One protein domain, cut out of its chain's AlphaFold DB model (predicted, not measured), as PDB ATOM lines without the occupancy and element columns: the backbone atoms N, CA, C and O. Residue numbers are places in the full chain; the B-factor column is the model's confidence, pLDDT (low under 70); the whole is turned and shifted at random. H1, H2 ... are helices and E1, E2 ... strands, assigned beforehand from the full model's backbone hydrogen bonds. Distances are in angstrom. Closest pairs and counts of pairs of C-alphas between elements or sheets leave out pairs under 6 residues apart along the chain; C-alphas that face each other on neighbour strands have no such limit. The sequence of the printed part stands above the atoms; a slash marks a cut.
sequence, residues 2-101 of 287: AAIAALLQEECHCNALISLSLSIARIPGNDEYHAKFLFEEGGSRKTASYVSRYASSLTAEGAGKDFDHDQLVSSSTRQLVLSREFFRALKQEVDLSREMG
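What this domain is: This is residues 2 to 101 of the 287 residues of an uncharacterized protein of Paracoccus zhejiangensis (UniProt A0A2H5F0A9). A long, narrow, twisted sheet of four antiparallel strands has three helices gathered at one end, where E1 begins and E4 ends, and a long loop, residues 52 to 77, toward the other end, joining the two edge strands. H2 and H3 pack side by side at the helical end, H1 is set steeply to both, and the last residues, 96 to 101, stick out from the body. The printed part has 100 residues, with three named helices and four named strands in the order H1 H2 E1 E2 E3 E4 H3; the sheet runs E3 E2 E1 E4, and the class is mixed, helices and strands. The whole is loose, with a radius of gyration of the C-alphas of 16.0 A, and elongated, spanning 48 by 30 by 22 A.

How they stand to each other: In the sheet, the inner strands E2, residues 30 to 41, and E1, residues 17 to 27, form an antiparallel hairpin, with N 23 and O 34 within hydrogen-bond range at 2.9 A. E2 also forms a hairpin with the edge strand E3, residues 44 to 51, where N 37 and O 48 are 2.8 A apart; E1, E2 and E3 are a meander, each strand the antiparallel neighbour of the one before. The other edge strand, E4, residues 78 to 83, is antiparallel to E1 at 171 degrees, with N 22 and O 80 at 2.8 A; the four strands are a Greek key, a meander whose first strand is the antiparallel neighbour of the fourth. The sheet is twisted, its C-alphas lying up to 4.3 A off the best plane. H2, residues 11 to 16, is on the sheet but only just at the sheet's level, with a height over the sheet of 3.9 A. H3, residues 84 to 99, only grazes the sheet with its residues 84 to 88. H2 touches residues 84 to 91 of H3, at a shallow tilt of 7 degrees, opposite ways; their closest C-alphas, of Cys 14 and Phe 87, are 6.2 A apart. H1, residues 2 to 9, only just touches H2, with 3 pairs of C-alphas within 8 A, and only at the corner; the closest are those of Leu 7 and His 13, 5.2 A apart. H1 is not on the sheet. In H1, H2 and H3 every O i to N i+4 pair is within hydrogen-bond range.

Where its parts are: From first to last C-alpha, E2 measures 35.1 A, E1 30.2 A, E3 23.2 A, H3 22.1 A and E4 16.5 A; H1 and H2 are shorter. C-alpha 2 begins H1 at (21.210, -41.209, 38.461), C-alpha 30 begins E2 at (4.735, -33.513, 55.283), and C-alpha 99 ends H3 at (30.268, -32.510, 19.917).

The domain as a whole: The C-alphas farthest apart, of Gly 62 and Met 100, are 50.3 A apart. The printed part has no cut; the link from E3 to E4, 26 residues, is long, and the others are tight. The mean pLDDT of the printed part is 71.0, and 46 residues are under 70, among them 51 to 76 and 96 to 101.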
ATOM      1  N   ALA A   2      20.541 -40.097  39.162       55.47
ATOM      2  CA  ALA A   2      21.210 -41.209  38.461       55.47
ATOM      3  C   ALA A   2      20.373 -41.857  37.333       55.47
ATOM      4  O   ALA A   2      20.897 -42.108  36.256       55.47
ATOM      5  N   ALA A   3      19.061 -42.042  37.533       63.06
ATOM      6  CA  ALA A   3      18.176 -42.621  36.515       63.06
ATOM      7  C   ALA A   3      18.018 -41.740  35.256       63.06
ATOM      8  O   ALA A   3      18.050 -42.247  34.143       63.06
ATOM      9  N   ILE A   4      17.902 -40.416  35.419       66.38
ATOM     10  CA  ILE A   4      17.803 -39.475  34.287       66.38
ATOM     11  C   ILE A   4      19.133 -39.424  33.525       66.38
ATOM     12  O   ILE A   4      19.137 -39.406  32.301       66.38
ATOM     13  N   ALA A   5      20.260 -39.462  34.241       63.22
ATOM     14  CA  ALA A   5      21.576 -39.530  33.612       63.22
ATOM     15  C   ALA A   5      21.746 -40.815  32.780       63.22
ATOM     16  O   ALA A   5      22.197 -40.732  31.644       63.22
ATOM     17  N   ALA A   6      21.323 -41.973  33.302       69.56
ATOM     18  CA  ALA A   6      21.357 -43.247  32.576       69.56
ATOM     19  C   ALA A   6      20.452 -43.251  31.326       69.56
ATOM     20  O   ALA A   6      20.831 -43.788  30.287       69.56
ATOM     21  N   LEU A   7      19.285 -42.595  31.389       70.12
ATOM     22  CA  LEU A   7      18.386 -42.444  30.237       70.12
ATOM     23  C   LEU A   7      19.003 -41.615  29.101       70.12
ATOM     24  O   LEU A   7      18.734 -41.886  27.936       70.12
ATOM     25  N   LEU A   8      19.826 -40.616  29.430       71.44
ATOM     26  CA  LEU A   8      20.447 -39.710  28.455       71.44
ATOM     27  C   LEU A   8      21.768 -40.246  27.868       71.44
ATOM     28  O   LEU A   8      22.300 -39.663  26.918       71.44
ATOM     29  N   GLN A   9      22.310 -41.340  28.415       72.06
ATOM     30  CA  GLN A   9      23.550 -41.957  27.927       72.06
ATOM     31  C   GLN A   9      23.370 -42.576  26.539       72.06
ATOM     32  O   GLN A   9      24.139 -42.258  25.636       72.06
ATOM     33  N   GLU A  10      22.323 -43.378  26.348       75.31
ATOM     34  CA  GLU A  10      22.068 -44.078  25.087       75.31
ATOM     35  C   GLU A  10      20.761 -43.621  24.437       75.31
ATOM     36  O   GLU A  10      19.746 -43.392  25.095       75.31
ATOM     37  N   GLU A  11      20.764 -43.501  23.111       74.00
ATOM     38  CA  GLU A  11      19.583 -43.070  22.354       74.00
ATOM     39  C   GLU A  11      18.448 -44.105  22.412       74.00
ATOM     40  O   GLU A  11      17.267 -43.748  22.434       74.00
ATOM     41  N   CYS A  12      18.799 -45.390  22.525       76.12
ATOM     42  CA  CYS A  12      17.850 -46.488  22.697       76.12
ATOM     43  C   CYS A  12      16.998 -46.316  23.971       76.12
ATOM     44  O   CYS A  12      15.793 -46.561  23.932       76.12
ATOM     45  N   HIS A  13      17.572 -45.794  25.062       77.56
ATOM     46  CA  HIS A  13      16.871 -45.554  26.326       77.56
ATOM     47  C   HIS A  13      15.888 -44.380  26.231       77.56
ATOM     48  O   HIS A  13      14.764 -44.466  26.729       77.56
ATOM     49  N   CYS A  14      16.264 -43.305  25.532       73.62
ATOM     50  CA  CYS A  14      15.358 -42.189  25.242       73.62
ATOM     51  C   CYS A  14      14.184 -42.617  24.347       73.62
ATOM     52  O   CYS A  14      13.066 -42.138  24.520       73.62
ATOM     53  N   ASN A  15      14.427 -43.530  23.403       78.88
ATOM     54  CA  ASN A  15      13.392 -44.058  22.516       78.88
ATOM     55  C   ASN A  15      12.459 -45.052  23.219       78.88
ATOM     56  O   ASN A  15      11.262 -45.063  22.930       78.88
ATOM     57  N   ALA A  16      12.984 -45.837  24.160       80.75
ATOM     58  CA  ALA A  16      12.194 -46.722  25.006       80.75
ATOM     59  C   ALA A  16      11.283 -45.938  25.965       80.75
ATOM     60  O   ALA A  16      10.163 -46.362  26.238       80.75
ATOM     61  N   LEU A  17      11.708 -44.769  26.456       82.94
ATOM     62  CA  LEU A  17      10.905 -43.959  27.371       82.94
ATOM     63  C   LEU A  17       9.655 -43.382  26.680       82.94
ATOM     64  O   LEU A  17       9.719 -42.807  25.595       82.94
ATOM     65  N   ILE A  18       8.499 -43.525  27.325       83.69
ATOM     66  CA  ILE A  18       7.224 -42.932  26.903       83.69
ATOM     67  C   ILE A  18       6.997 -41.627  27.672       83.69
ATOM     68  O   ILE A  18       6.749 -40.585  27.061       83.69
ATOM     69  N   SER A  19       7.116 -41.665  29.001       85.25
ATOM     70  CA  SER A  19       6.984 -40.478  29.846       85.25
ATOM     71  C   SER A  19       7.660 -40.631  31.209       85.25
ATOM     72  O   SER A  19       7.815 -41.734  31.738       85.25
ATOM     73  N   LEU A  20       8.037 -39.491  31.789       84.25
ATOM     74  CA  LEU A  20       8.384 -39.344  33.199       84.25
ATOM     75  C   LEU A  20       7.356 -38.429  33.863       84.25
ATOM     76  O   LEU A  20       7.249 -37.259  33.505       84.25
ATOM     77  N   SER A  21       6.652 -38.942  34.862       83.25
ATOM     78  CA  SER A  21       5.781 -38.153  35.729       83.25
ATOM     79  C   SER A  21       6.487 -37.870  37.047       83.25
ATOM     80  O   SER A  21       6.967 -38.791  37.704       83.25
ATOM     81  N   LEU A  22       6.534 -36.604  37.444       81.94
ATOM     82  CA  LEU A  22       6.976 -36.155  38.759       81.94
ATOM     83  C   LEU A  22       5.785 -35.510  39.446       81.94
ATOM     84  O   LEU A  22       5.231 -34.561  38.891       81.94
ATOM     85  N   SER A  23       5.424 -35.953  40.645       77.50
ATOM     86  CA  SER A  23       4.389 -35.248  41.398       77.50
ATOM     87  C   SER A  23       4.768 -34.991  42.840       77.50
ATOM     88  O   SER A  23       5.554 -35.711  43.458       77.50
ATOM     89  N   ILE A  24       4.197 -33.899  43.337       78.38
ATOM     90  CA  ILE A  24       4.409 -33.368  44.674       78.38
ATOM     91  C   ILE A  24       3.034 -33.162  45.294       78.38
ATOM     92  O   ILE A  24       2.234 -32.375  44.776       78.38
ATOM     93  N   ALA A  25       2.772 -33.851  46.398       72.81
ATOM     94  CA  ALA A  25       1.581 -33.656  47.211       72.81
ATOM     95  C   ALA A  25       1.987 -32.966  48.516       72.81
ATOM     96  O   ALA A  25       2.792 -33.489  49.284       72.81
ATOM     97  N   ARG A  26       1.433 -31.774  48.757       67.31
ATOM     98  CA  ARG A  26       1.598 -31.083  50.038       67.31
ATOM     99  C   ARG A  26       0.511 -31.551  50.988       67.31
ATOM    100  O   ARG A  26      -0.680 -31.403  50.692       67.31
ATOM    101  N   ILE A  27       0.924 -32.118  52.110       66.81
ATOM    102  CA  ILE A  27       0.055 -32.584  53.187       66.81
ATOM    103  C   ILE A  27       0.428 -31.767  54.436       66.81
ATOM    104  O   ILE A  27       1.599 -31.433  54.627       66.81
ATOM    105  N   PRO A  28      -0.525 -31.370  55.298       60.06
ATOM    106  CA  PRO A  28      -0.185 -30.674  56.535       60.06
ATOM    107  C   PRO A  28       0.848 -31.466  57.354       60.06
ATOM    108  O   PRO A  28       0.563 -32.558  57.835       60.06
ATOM    109  N   GLY A  29       2.059 -30.917  57.486       62.84
ATOM    110  CA  GLY A  29       3.165 -31.535  58.223       62.84
ATOM    111  C   GLY A  29       4.083 -32.467  57.421       62.84
ATOM    112  O   GLY A  29       5.076 -32.913  57.992       62.84
ATOM    113  N   ASN A  30       3.818 -32.744  56.135       62.97
ATOM    114  CA  ASN A  30       4.735 -33.513  55.283       62.97
ATOM    115  C   ASN A  30       4.551 -33.233  53.779       62.97
ATOM    116  O   ASN A  30       3.434 -33.052  53.299       62.97
ATOM    117  N   ASP A  31       5.642 -33.286  53.020       64.56
ATOM    118  CA  ASP A  31       5.606 -33.234  51.559       64.56
ATOM    119  C   ASP A  31       5.915 -34.623  50.988       64.56
ATOM    120  O   ASP A  31       6.976 -35.200  51.246       64.56
ATOM    121  N   GLU A  32       5.015 -35.148  50.160       68.88
ATOM    122  CA  GLU A  32       5.223 -36.408  49.455       68.88
ATOM    123  C   GLU A  32       5.699 -36.152  48.024       68.88
ATOM    124  O   GLU A  32       5.087 -35.399  47.263       68.88
ATOM    125  N   TYR A  33       6.801 -36.807  47.652       71.44
ATOM    126  CA  TYR A  33       7.423 -36.706  46.334       71.44
ATOM    127  C   TYR A  33       7.441 -38.078  45.670       71.44
ATOM    128  O   TYR A  33       7.985 -39.035  46.237       71.44
ATOM    129  N   HIS A  34       6.924 -38.157  44.446       73.81
ATOM    130  CA  HIS A  34       6.953 -39.380  43.656       73.81
ATOM    131  C   HIS A  34       7.431 -39.135  42.225       73.81
ATOM    132  O   HIS A  34       7.216 -38.070  41.642       73.81
ATOM    133  N   ALA A  35       8.073 -40.152  41.658       77.00
ATOM    134  CA  ALA A  35       8.483 -40.191  40.265       77.00
ATOM    135  C   ALA A  35       8.040 -41.513  39.631       77.00
ATOM    136  O   ALA A  35       8.219 -42.574  40.224       77.00
ATOM    137  N   LYS A  36       7.489 -41.464  38.421       82.06
ATOM    138  CA  LYS A  36       7.034 -42.635  37.665       82.06
ATOM    139  C   LYS A  36       7.597 -42.582  36.253       82.06
ATOM    140  O   LYS A  36       7.381 -41.609  35.537       82.06
ATOM    141  N   PHE A  37       8.294 -43.638  35.861       81.50
ATOM    142  CA  PHE A  37       8.782 -43.861  34.510       81.50
ATOM    143  C   PHE A  37       7.851 -44.834  33.805       81.50
ATOM    144  O   PHE A  37       7.610 -45.937  34.298       81.50
ATOM    145  N   LEU A  38       7.368 -44.440  32.635       83.31
ATOM    146  CA  LEU A  38       6.682 -45.320  31.706       83.31
ATOM    147  C   LEU A  38       7.596 -45.528  30.502       83.31
ATOM    148  O   LEU A  38       7.982 -44.559  29.848       83.31
ATOM    149  N   PHE A  39       7.944 -46.775  30.206       83.88
ATOM    150  CA  PHE A  39       8.849 -47.120  29.112       83.88
ATOM    151  C   PHE A  39       8.417 -48.413  28.418       83.88
ATOM    152  O   PHE A  39       7.607 -49.180  28.934       83.88
ATOM    153  N   GLU A  40       8.926 -48.633  27.216       83.81
ATOM    154  CA  GLU A  40       8.654 -49.792  26.380       83.81
ATOM    155  C   GLU A  40       9.903 -50.666  26.299       83.81
ATOM    156  O   GLU A  40      10.973 -50.208  25.907       83.81
ATOM    157  N   GLU A  41       9.772 -51.933  26.682       79.12
ATOM    158  CA  GLU A  41      10.862 -52.905  26.650       79.12
ATOM    159  C   GLU A  41      10.330 -54.219  26.072       79.12
ATOM    160  O   GLU A  41       9.365 -54.788  26.586       79.12
ATOM    161  N   GLY A  42      10.919 -54.686  24.966       73.69
ATOM    162  CA  GLY A  42      10.480 -55.917  24.293       73.69
ATOM    163  C   GLY A  42       9.040 -55.868  23.761       73.69
ATOM    164  O   GLY A  42       8.358 -56.889  23.765       73.69
ATOM    165  N   GLY A  43       8.548 -54.689  23.354       73.69
ATOM    166  CA  GLY A  43       7.182 -54.497  22.838       73.69
ATOM    167  C   GLY A  43       6.083 -54.492  23.908       73.69
ATOM    168  O   GLY A  43       4.900 -54.479  23.578       73.69
ATOM    169  N   SER A  44       6.456 -54.503  25.191       78.31
ATOM    170  CA  SER A  44       5.531 -54.371  26.319       78.31
ATOM    171  C   SER A  44       5.799 -53.083  27.090       78.31
ATOM    172  O   SER A  44       6.949 -52.707  27.327       78.31
ATOM    173  N   ARG A  45       4.727 -52.410  27.522       83.12
ATOM    174  CA  ARG A  45       4.827 -51.227  28.385       83.12
ATOM    175  C   ARG A  45       5.136 -51.657  29.813       83.12
ATOM    176  O   ARG A  45       4.394 -52.444  30.397       83.12
ATOM    177  N   LYS A  46       6.200 -51.104  30.380       80.44
ATOM    178  CA  LYS A  46       6.611 -51.301  31.767       80.44
ATOM    179  C   LYS A  46       6.564 -49.982  32.522       80.44
ATOM    180  O   LYS A  46       6.787 -48.907  31.964       80.44
ATOM    181  N   THR A  47       6.266 -50.090  33.810       78.94
ATOM    182  CA  THR A  47       6.246 -48.961  34.738       78.94
ATOM    183  C   THR A  47       7.287 -49.200  35.817       78.94
ATOM    184  O   THR A  47       7.305 -50.269  36.424       78.94
ATOM    185  N   ALA A  48       8.128 -48.203  36.073       78.12
ATOM    186  CA  ALA A  48       8.978 -48.162  37.254       78.12
ATOM    187  C   ALA A  48       8.608 -46.938  38.085       78.12
ATOM    188  O   ALA A  48       8.582 -45.816  37.577       78.12
ATOM    189  N   SER A  49       8.347 -47.152  39.367       75.44
ATOM    190  CA  SER A  49       7.972 -46.087  40.290       75.44
ATOM    191  C   SER A  49       9.051 -45.895  41.344       75.44
ATOM    192  O   SER A  49       9.676 -46.846  41.807       75.44
ATOM    193  N   TYR A  50       9.260 -44.645  41.731       72.69
ATOM    194  CA  TYR A  50      10.148 -44.248  42.805       72.69
ATOM    195  C   TYR A  50       9.395 -43.347  43.776       72.69
ATOM    196  O   TYR A  50       8.781 -42.351  43.385       72.69
ATOM    197  N   VAL A  51       9.497 -43.685  45.054       66.00
ATOM    198  CA  VAL A  51       8.970 -42.896  46.162       66.00
ATOM    199  C   VAL A  51      10.153 -42.428  46.998       66.00
ATOM    200  O   VAL A  51      11.087 -43.187  47.265       66.00
ATOM    201  N   SER A  52      10.143 -41.153  47.380       65.12
ATOM    202  CA  SER A  52      11.188 -40.585  48.227       65.12
ATOM    203  C   SER A  52      11.262 -41.304  49.576       65.12
ATOM    204  O   SER A  52      10.239 -41.548  50.208       65.12
ATOM    205  N   ARG A  53      12.476 -41.532  50.093       60.38
ATOM    206  CA  ARG A  53      12.696 -42.051  51.461       60.38
ATOM    207  C   ARG A  53      12.110 -41.164  52.569       60.38
ATOM    208  O   ARG A  53      12.042 -41.583  53.715       60.38
ATOM    209  N   TYR A  54      11.769 -39.921  52.234       59.59
ATOM    210  CA  TYR A  54      11.148 -38.961  53.142       59.59
ATOM    211  C   TYR A  54       9.613 -39.081  53.176       59.59
ATOM    212  O   TYR A  54       8.973 -38.436  54.002       59.59
ATOM    213  N   ALA A  55       9.017 -39.925  52.325       60.59
ATOM    214  CA  ALA A  55       7.597 -40.264  52.377       60.59
ATOM    215  C   ALA A  55       7.341 -41.272  53.511       60.59
ATOM    216  O   ALA A  55       7.169 -42.469  53.286       60.59
ATOM    217  N   SER A  56       7.367 -40.773  54.748       58.31
ATOM    218  CA  SER A  56       7.247 -41.561  55.982       58.31
ATOM    219  C   SER A  56       5.987 -42.437  56.047       58.31
ATOM    220  O   SER A  56       6.023 -43.515  56.639       58.31
ATOM    221  N   SER A  57       4.904 -42.010  55.394       57.84
ATOM    222  CA  SER A  57       3.637 -42.736  55.217       57.84
ATOM    223  C   SER A  57       3.777 -44.016  54.379       57.84
ATOM    224  O   SER A  57       3.091 -45.001  54.646       57.84
ATOM    225  N   LEU A  58       4.687 -44.027  53.400       55.97
ATOM    226  CA  LEU A  58       4.866 -45.103  52.412       55.97
ATOM    227  C   LEU A  58       6.042 -46.030  52.718       55.97
ATOM    228  O   LEU A  58       6.174 -47.093  52.117       55.97
ATOM    229  N   THR A  59       6.888 -45.648  53.673       58.62
ATOM    230  CA  THR A  59       7.988 -46.481  54.178       58.62
ATOM    231  C   THR A  59       7.557 -47.466  55.271       58.62
ATOM    232  O   THR A  59       8.391 -48.232  55.751       58.62
ATOM    233  N   ALA A  60       6.285 -47.449  55.688       61.62
ATOM    234  CA  ALA A  60       5.747 -48.406  56.649       61.62
ATOM    235  C   ALA A  60       5.691 -49.824  56.052       61.62
ATOM    236  O   ALA A  60       5.369 -50.021  54.878       61.62
ATOM    237  N   GLU A  61       6.012 -50.828  56.865       57.88
ATOM    238  CA  GLU A  61       6.069 -52.221  56.425       57.88
ATOM    239  C   GLU A  61       4.685 -52.689  55.934       57.88
ATOM    240  O   GLU A  61       3.694 -52.610  56.654       57.88
ATOM    241  N   GLY A  62       4.601 -53.127  54.673       60.78
ATOM    242  CA  GLY A  62       3.343 -53.526  54.026       60.78
ATOM    243  C   GLY A  62       2.613 -52.426  53.243       60.78
ATOM    244  O   GLY A  62       1.754 -52.763  52.431       60.78
ATOM    245  N   ALA A  63       2.998 -51.150  53.378       60.41
ATOM    246  CA  ALA A  63       2.339 -50.028  52.694       60.41
ATOM    247  C   ALA A  63       2.477 -50.057  51.158       60.41
ATOM    248  O   ALA A  63       1.658 -49.478  50.456       60.41
ATOM    249  N   GLY A  64       3.485 -50.754  50.621       59.41
ATOM    250  CA  GLY A  64       3.736 -50.834  49.178       59.41
ATOM    251  C   GLY A  64       2.909 -51.872  48.409       59.41
ATOM    252  O   GLY A  64       3.017 -51.910  47.187       59.41
ATOM    253  N   LYS A  65       2.126 -52.738  49.075       60.50
ATOM    254  CA  LYS A  65       1.394 -53.827  48.391       60.50
ATOM    255  C   LYS A  65       0.168 -53.342  47.614       60.50
ATOM    256  O   LYS A  65      -0.064 -53.836  46.519       60.50
ATOM    257  N   ASP A  66      -0.541 -52.357  48.159       58.81
ATOM    258  CA  ASP A  66      -1.780 -51.809  47.588       58.81
ATOM    259  C   ASP A  66      -1.620 -50.333  47.178       58.81
ATOM    260  O   ASP A  66      -2.602 -49.607  47.024       58.81
ATOM    261  N   PHE A  67      -0.378 -49.856  47.042       61.59
ATOM    262  CA  PHE A  67      -0.119 -48.451  46.743       61.59
ATOM    263  C   PHE A  67      -0.376 -48.139  45.267       61.59
ATOM    264  O   PHE A  67       0.386 -48.545  44.385       61.59
ATOM    265  N   ASP A  68      -1.438 -47.379  45.004       67.56
ATOM    266  CA  ASP A  68      -1.740 -46.864  43.674       67.56
ATOM    267  C   ASP A  68      -0.954 -45.574  43.398       67.56
ATOM    268  O   ASP A  68      -1.225 -44.505  43.947       67.56
ATOM    269  N   HIS A  69       0.025 -45.675  42.499       64.94
ATOM    270  CA  HIS A  69       0.860 -44.553  42.076       64.94
ATOM    271  C   HIS A  69       0.113 -43.478  41.272       64.94
ATOM    272  O   HIS A  69       0.667 -42.394  41.086       64.94
ATOM    273  N   ASP A  70      -1.092 -43.765  40.775       67.06
ATOM    274  CA  ASP A  70      -1.909 -42.817  40.012       67.06
ATOM    275  C   ASP A  70      -2.960 -42.106  40.890       67.06
ATOM    276  O   ASP A  70      -3.637 -41.181  40.431       67.06
ATOM    277  N   GLN A  71      -3.064 -42.468  42.174       68.75
ATOM    278  CA  GLN A  71      -3.990 -41.838  43.107       68.75
ATOM    279  C   GLN A  71      -3.461 -40.477  43.593       68.75
ATOM    280  O   GLN A  71      -2.376 -40.358  44.164       68.75
ATOM    281  N   LEU A  72      -4.254 -39.417  43.408       66.06
ATOM    282  CA  LEU A  72      -3.942 -38.087  43.940       66.06
ATOM    283  C   LEU A  72      -4.252 -38.040  45.445       66.06
ATOM    284  O   LEU A  72      -5.411 -38.025  45.848       66.06
ATOM    285  N   VAL A  73      -3.204 -37.995  46.271       64.00
ATOM    286  CA  VAL A  73      -3.291 -38.128  47.742       64.00
ATOM    287  C   VAL A  73      -3.695 -36.818  48.454       64.00
ATOM    288  O   VAL A  73      -4.060 -36.822  49.625       64.00
ATOM    289  N   SER A  74      -3.670 -35.674  47.759       67.25
ATOM    290  CA  SER A  74      -3.981 -34.347  48.320       67.25
ATOM    291  C   SER A  74      -4.805 -33.488  47.358       67.25
ATOM    292  O   SER A  74      -4.673 -33.595  46.136       67.25
ATOM    293  N   SER A  75      -5.596 -32.563  47.917       66.56
ATOM    294  CA  SER A  75      -6.335 -31.530  47.174       66.56
ATOM    295  C   SER A  75      -5.425 -30.536  46.439       66.56
ATOM    296  O   SER A  75      -5.899 -29.774  45.602       66.56
ATOM    297  N   SER A  76      -4.119 -30.539  46.737       69.69
ATOM    298  CA  SER A  76      -3.124 -29.623  46.164       69.69
ATOM    299  C   SER A  76      -1.940 -30.333  45.495       69.69
ATOM    300  O   SER A  76      -0.819 -29.820  45.483       69.69
ATOM    301  N   THR A  77      -2.169 -31.514  44.914       74.88
ATOM    302  CA  THR A  77      -1.130 -32.239  44.168       74.88
ATOM    303  C   THR A  77      -0.765 -31.511  42.873       74.88
ATOM    304  O   THR A  77      -1.630 -31.155  42.075       74.88
ATOM    305  N   ARG A  78       0.537 -31.311  42.638       77.12
ATOM    306  CA  ARG A  78       1.075 -30.817  41.362       77.12
ATOM    307  C   ARG A  78       1.807 -31.940  40.650       77.12
ATOM    308  O   ARG A  78       2.663 -32.571  41.264       77.12
ATOM    309  N   GLN A  79       1.522 -32.129  39.367       80.06
ATOM    310  CA  GLN A  79       2.169 -33.126  38.519       80.06
ATOM    311  C   GLN A  79       2.821 -32.458  37.307       80.06
ATOM    312  O   GLN A  79       2.212 -31.626  36.636       80.06
ATOM    313  N   LEU A  80       4.065 -32.836  37.031       83.38
ATOM    314  CA  LEU A  80       4.813 -32.490  35.830       83.38
ATOM    315  C   LEU A  80       5.039 -33.771  35.029       83.38
ATOM    316  O   LEU A  80       5.639 -34.717  35.537       83.38
ATOM    317  N   VAL A  81       4.582 -33.790  33.779       85.50
ATOM    318  CA  VAL A  81       4.792 -34.914  32.862       85.50
ATOM    319  C   VAL A  81       5.753 -34.477  31.767       85.50
ATOM    320  O   VAL A  81       5.478 -33.532  31.032       85.50
ATOM    321  N   LEU A  82       6.885 -35.164  31.670       85.69
ATOM    322  CA  LEU A  82       7.896 -34.970  30.639       85.69
ATOM    323  C   LEU A  82       7.763 -36.101  29.620       85.69
ATOM    324  O   LEU A  82       7.877 -37.278  29.973       85.69
ATOM    325  N   SER A  83       7.478 -35.751  28.369       87.81
ATOM    326  CA  SER A  83       7.264 -36.718  27.293       87.81
ATOM    327  C   SER A  83       8.575 -37.174  26.656       87.81
ATOM    328  O   SER A  83       9.643 -36.604  26.886       87.81
ATOM    329  N   ARG A  84       8.487 -38.187  25.794       84.44
ATOM    330  CA  ARG A  84       9.598 -38.639  24.950       84.44
ATOM    331  C   ARG A  84      10.268 -37.495  24.180       84.44
ATOM    332  O   ARG A  84      11.493 -37.455  24.102       84.44
ATOM    333  N   GLU A  85       9.493 -36.565  23.619       83.75
ATOM    334  CA  GLU A  85      10.020 -35.432  22.848       83.75
ATOM    335  C   GLU A  85      10.921 -34.532  23.696       83.75
ATOM    336  O   GLU A  85      11.968 -34.101  23.219       83.75
ATOM    337  N   PHE A  86      10.563 -34.312  24.966       84.19
ATOM    338  CA  PHE A  86      11.390 -33.548  25.898       84.19
ATOM    339  C   PHE A  86      12.767 -34.195  26.083       84.19
ATOM    340  O   PHE A  86      13.787 -33.518  25.986       84.19
ATOM    341  N   PHE A  87      12.818 -35.513  26.301       81.88
ATOM    342  CA  PHE A  87      14.089 -36.216  26.497       81.88
ATOM    343  C   PHE A  87      14.913 -36.326  25.215       81.88
ATOM    344  O   PHE A  87      16.137 -36.266  25.288       81.88
ATOM    345  N   ARG A  88      14.272 -36.417  24.042       82.69
ATOM    346  CA  ARG A  88      14.972 -36.330  22.752       82.69
ATOM    347  C   ARG A  88      15.607 -34.958  22.543       82.69
ATOM    348  O   ARG A  88      16.782 -34.909  22.202       82.69
ATOM    349  N   ALA A  89      14.869 -33.875  22.787       79.69
ATOM    350  CA  ALA A  89      15.405 -32.517  22.690       79.69
ATOM    351  C   ALA A  89      16.557 -32.303  23.687       79.69
ATOM    352  O   ALA A  89      17.624 -31.834  23.308       79.69
ATOM    353  N   LEU A  90      16.382 -32.748  24.936       76.88
ATOM    354  CA  LEU A  90      17.421 -32.671  25.963       76.88
ATOM    355  C   LEU A  90      18.672 -33.479  25.585       76.88
ATOM    356  O   LEU A  90      19.787 -33.008  25.784       76.88
ATOM    357  N   LYS A  91      18.513 -34.684  25.021       78.19
ATOM    358  CA  LYS A  91      19.639 -35.491  24.535       78.19
ATOM    359  C   LYS A  91      20.346 -34.819  23.360       78.19
ATOM    360  O   LYS A  91      21.567 -34.755  23.377       78.19
ATOM    361  N   GLN A  92      19.604 -34.278  22.394       77.12
ATOM    362  CA  GLN A  92      20.179 -33.516  21.284       77.12
ATOM    363  C   GLN A  92      20.983 -32.318  21.786       77.12
ATOM    364  O   GLN A  92      22.100 -32.121  21.329       77.12
ATOM    365  N   GLU A  93      20.468 -31.555  22.753       69.06
ATOM    366  CA  GLU A  93      21.204 -30.444  23.369       69.06
ATOM    367  C   GLU A  93      22.469 -30.914  24.104       69.06
ATOM    368  O   GLU A  93      23.522 -30.287  23.981       69.06
ATOM    369  N   VAL A  94      22.395 -32.033  24.834       66.50
ATOM    370  CA  VAL A  94      23.547 -32.633  25.528       66.50
ATOM    371  C   VAL A  94      24.597 -33.145  24.540       66.50
ATOM    372  O   VAL A  94      25.787 -32.923  24.752       66.50
ATOM    373  N   ASP A  95      24.185 -33.807  23.461       70.56
ATOM    374  CA  ASP A  95      25.093 -34.354  22.453       70.56
ATOM    375  C   ASP A  95      25.700 -33.234  21.588       70.56
ATOM    376  O   ASP A  95      26.912 -33.222  21.405       70.56
ATOM    377  N   LEU A  96      24.930 -32.202  21.207       62.41
ATOM    378  CA  LEU A  96      25.454 -30.957  20.615       62.41
ATOM    379  C   LEU A  96      26.484 -30.283  21.529       62.41
ATOM    380  O   LEU A  96      27.529 -29.832  21.065       62.41
ATOM    381  N   SER A  97      26.214 -30.227  22.835       50.81
ATOM    382  CA  SER A  97      27.159 -29.683  23.814       50.81
ATOM    383  C   SER A  97      28.450 -30.506  23.893       50.81
ATOM    384  O   SER A  97      29.518 -29.928  24.099       50.81
ATOM    385  N   ARG A  98      28.368 -31.835  23.726       56.78
ATOM    386  CA  ARG A  98      29.524 -32.749  23.709       56.78
ATOM    387  C   ARG A  98      30.320 -32.647  22.404       56.78
ATOM    388  O   ARG A  98      31.543 -32.564  22.462       56.78
ATOM    389  N   GLU A  99      29.651 -32.607  21.251       53.97
ATOM    390  CA  GLU A  99      30.268 -32.510  19.917       53.97
ATOM    391  C   GLU A  99      30.943 -31.159  19.672       53.97
ATOM    392  O   GLU A  99      32.027 -31.100  19.098       53.97
ATOM    393  N   MET A 100      30.345 -30.067  20.152       44.41
ATOM    394  CA  MET A 100      30.931 -28.730  20.023       44.41
ATOM    395  C   MET A 100      32.131 -28.502  20.949       44.41
ATOM    396  O   MET A 100      32.701 -27.410  20.930       44.41
ATOM    397  N   GLY A 101      32.517 -29.489  21.771       40.12
ATOM    398  CA  GLY A 101      33.623 -29.347  22.714       40.12
ATOM    399  C   GLY A 101      33.466 -28.105  23.592       40.12
ATOM    400  O   GLY A 101      34.454 -27.438  23.892       40.12
TER     401      GLY A 101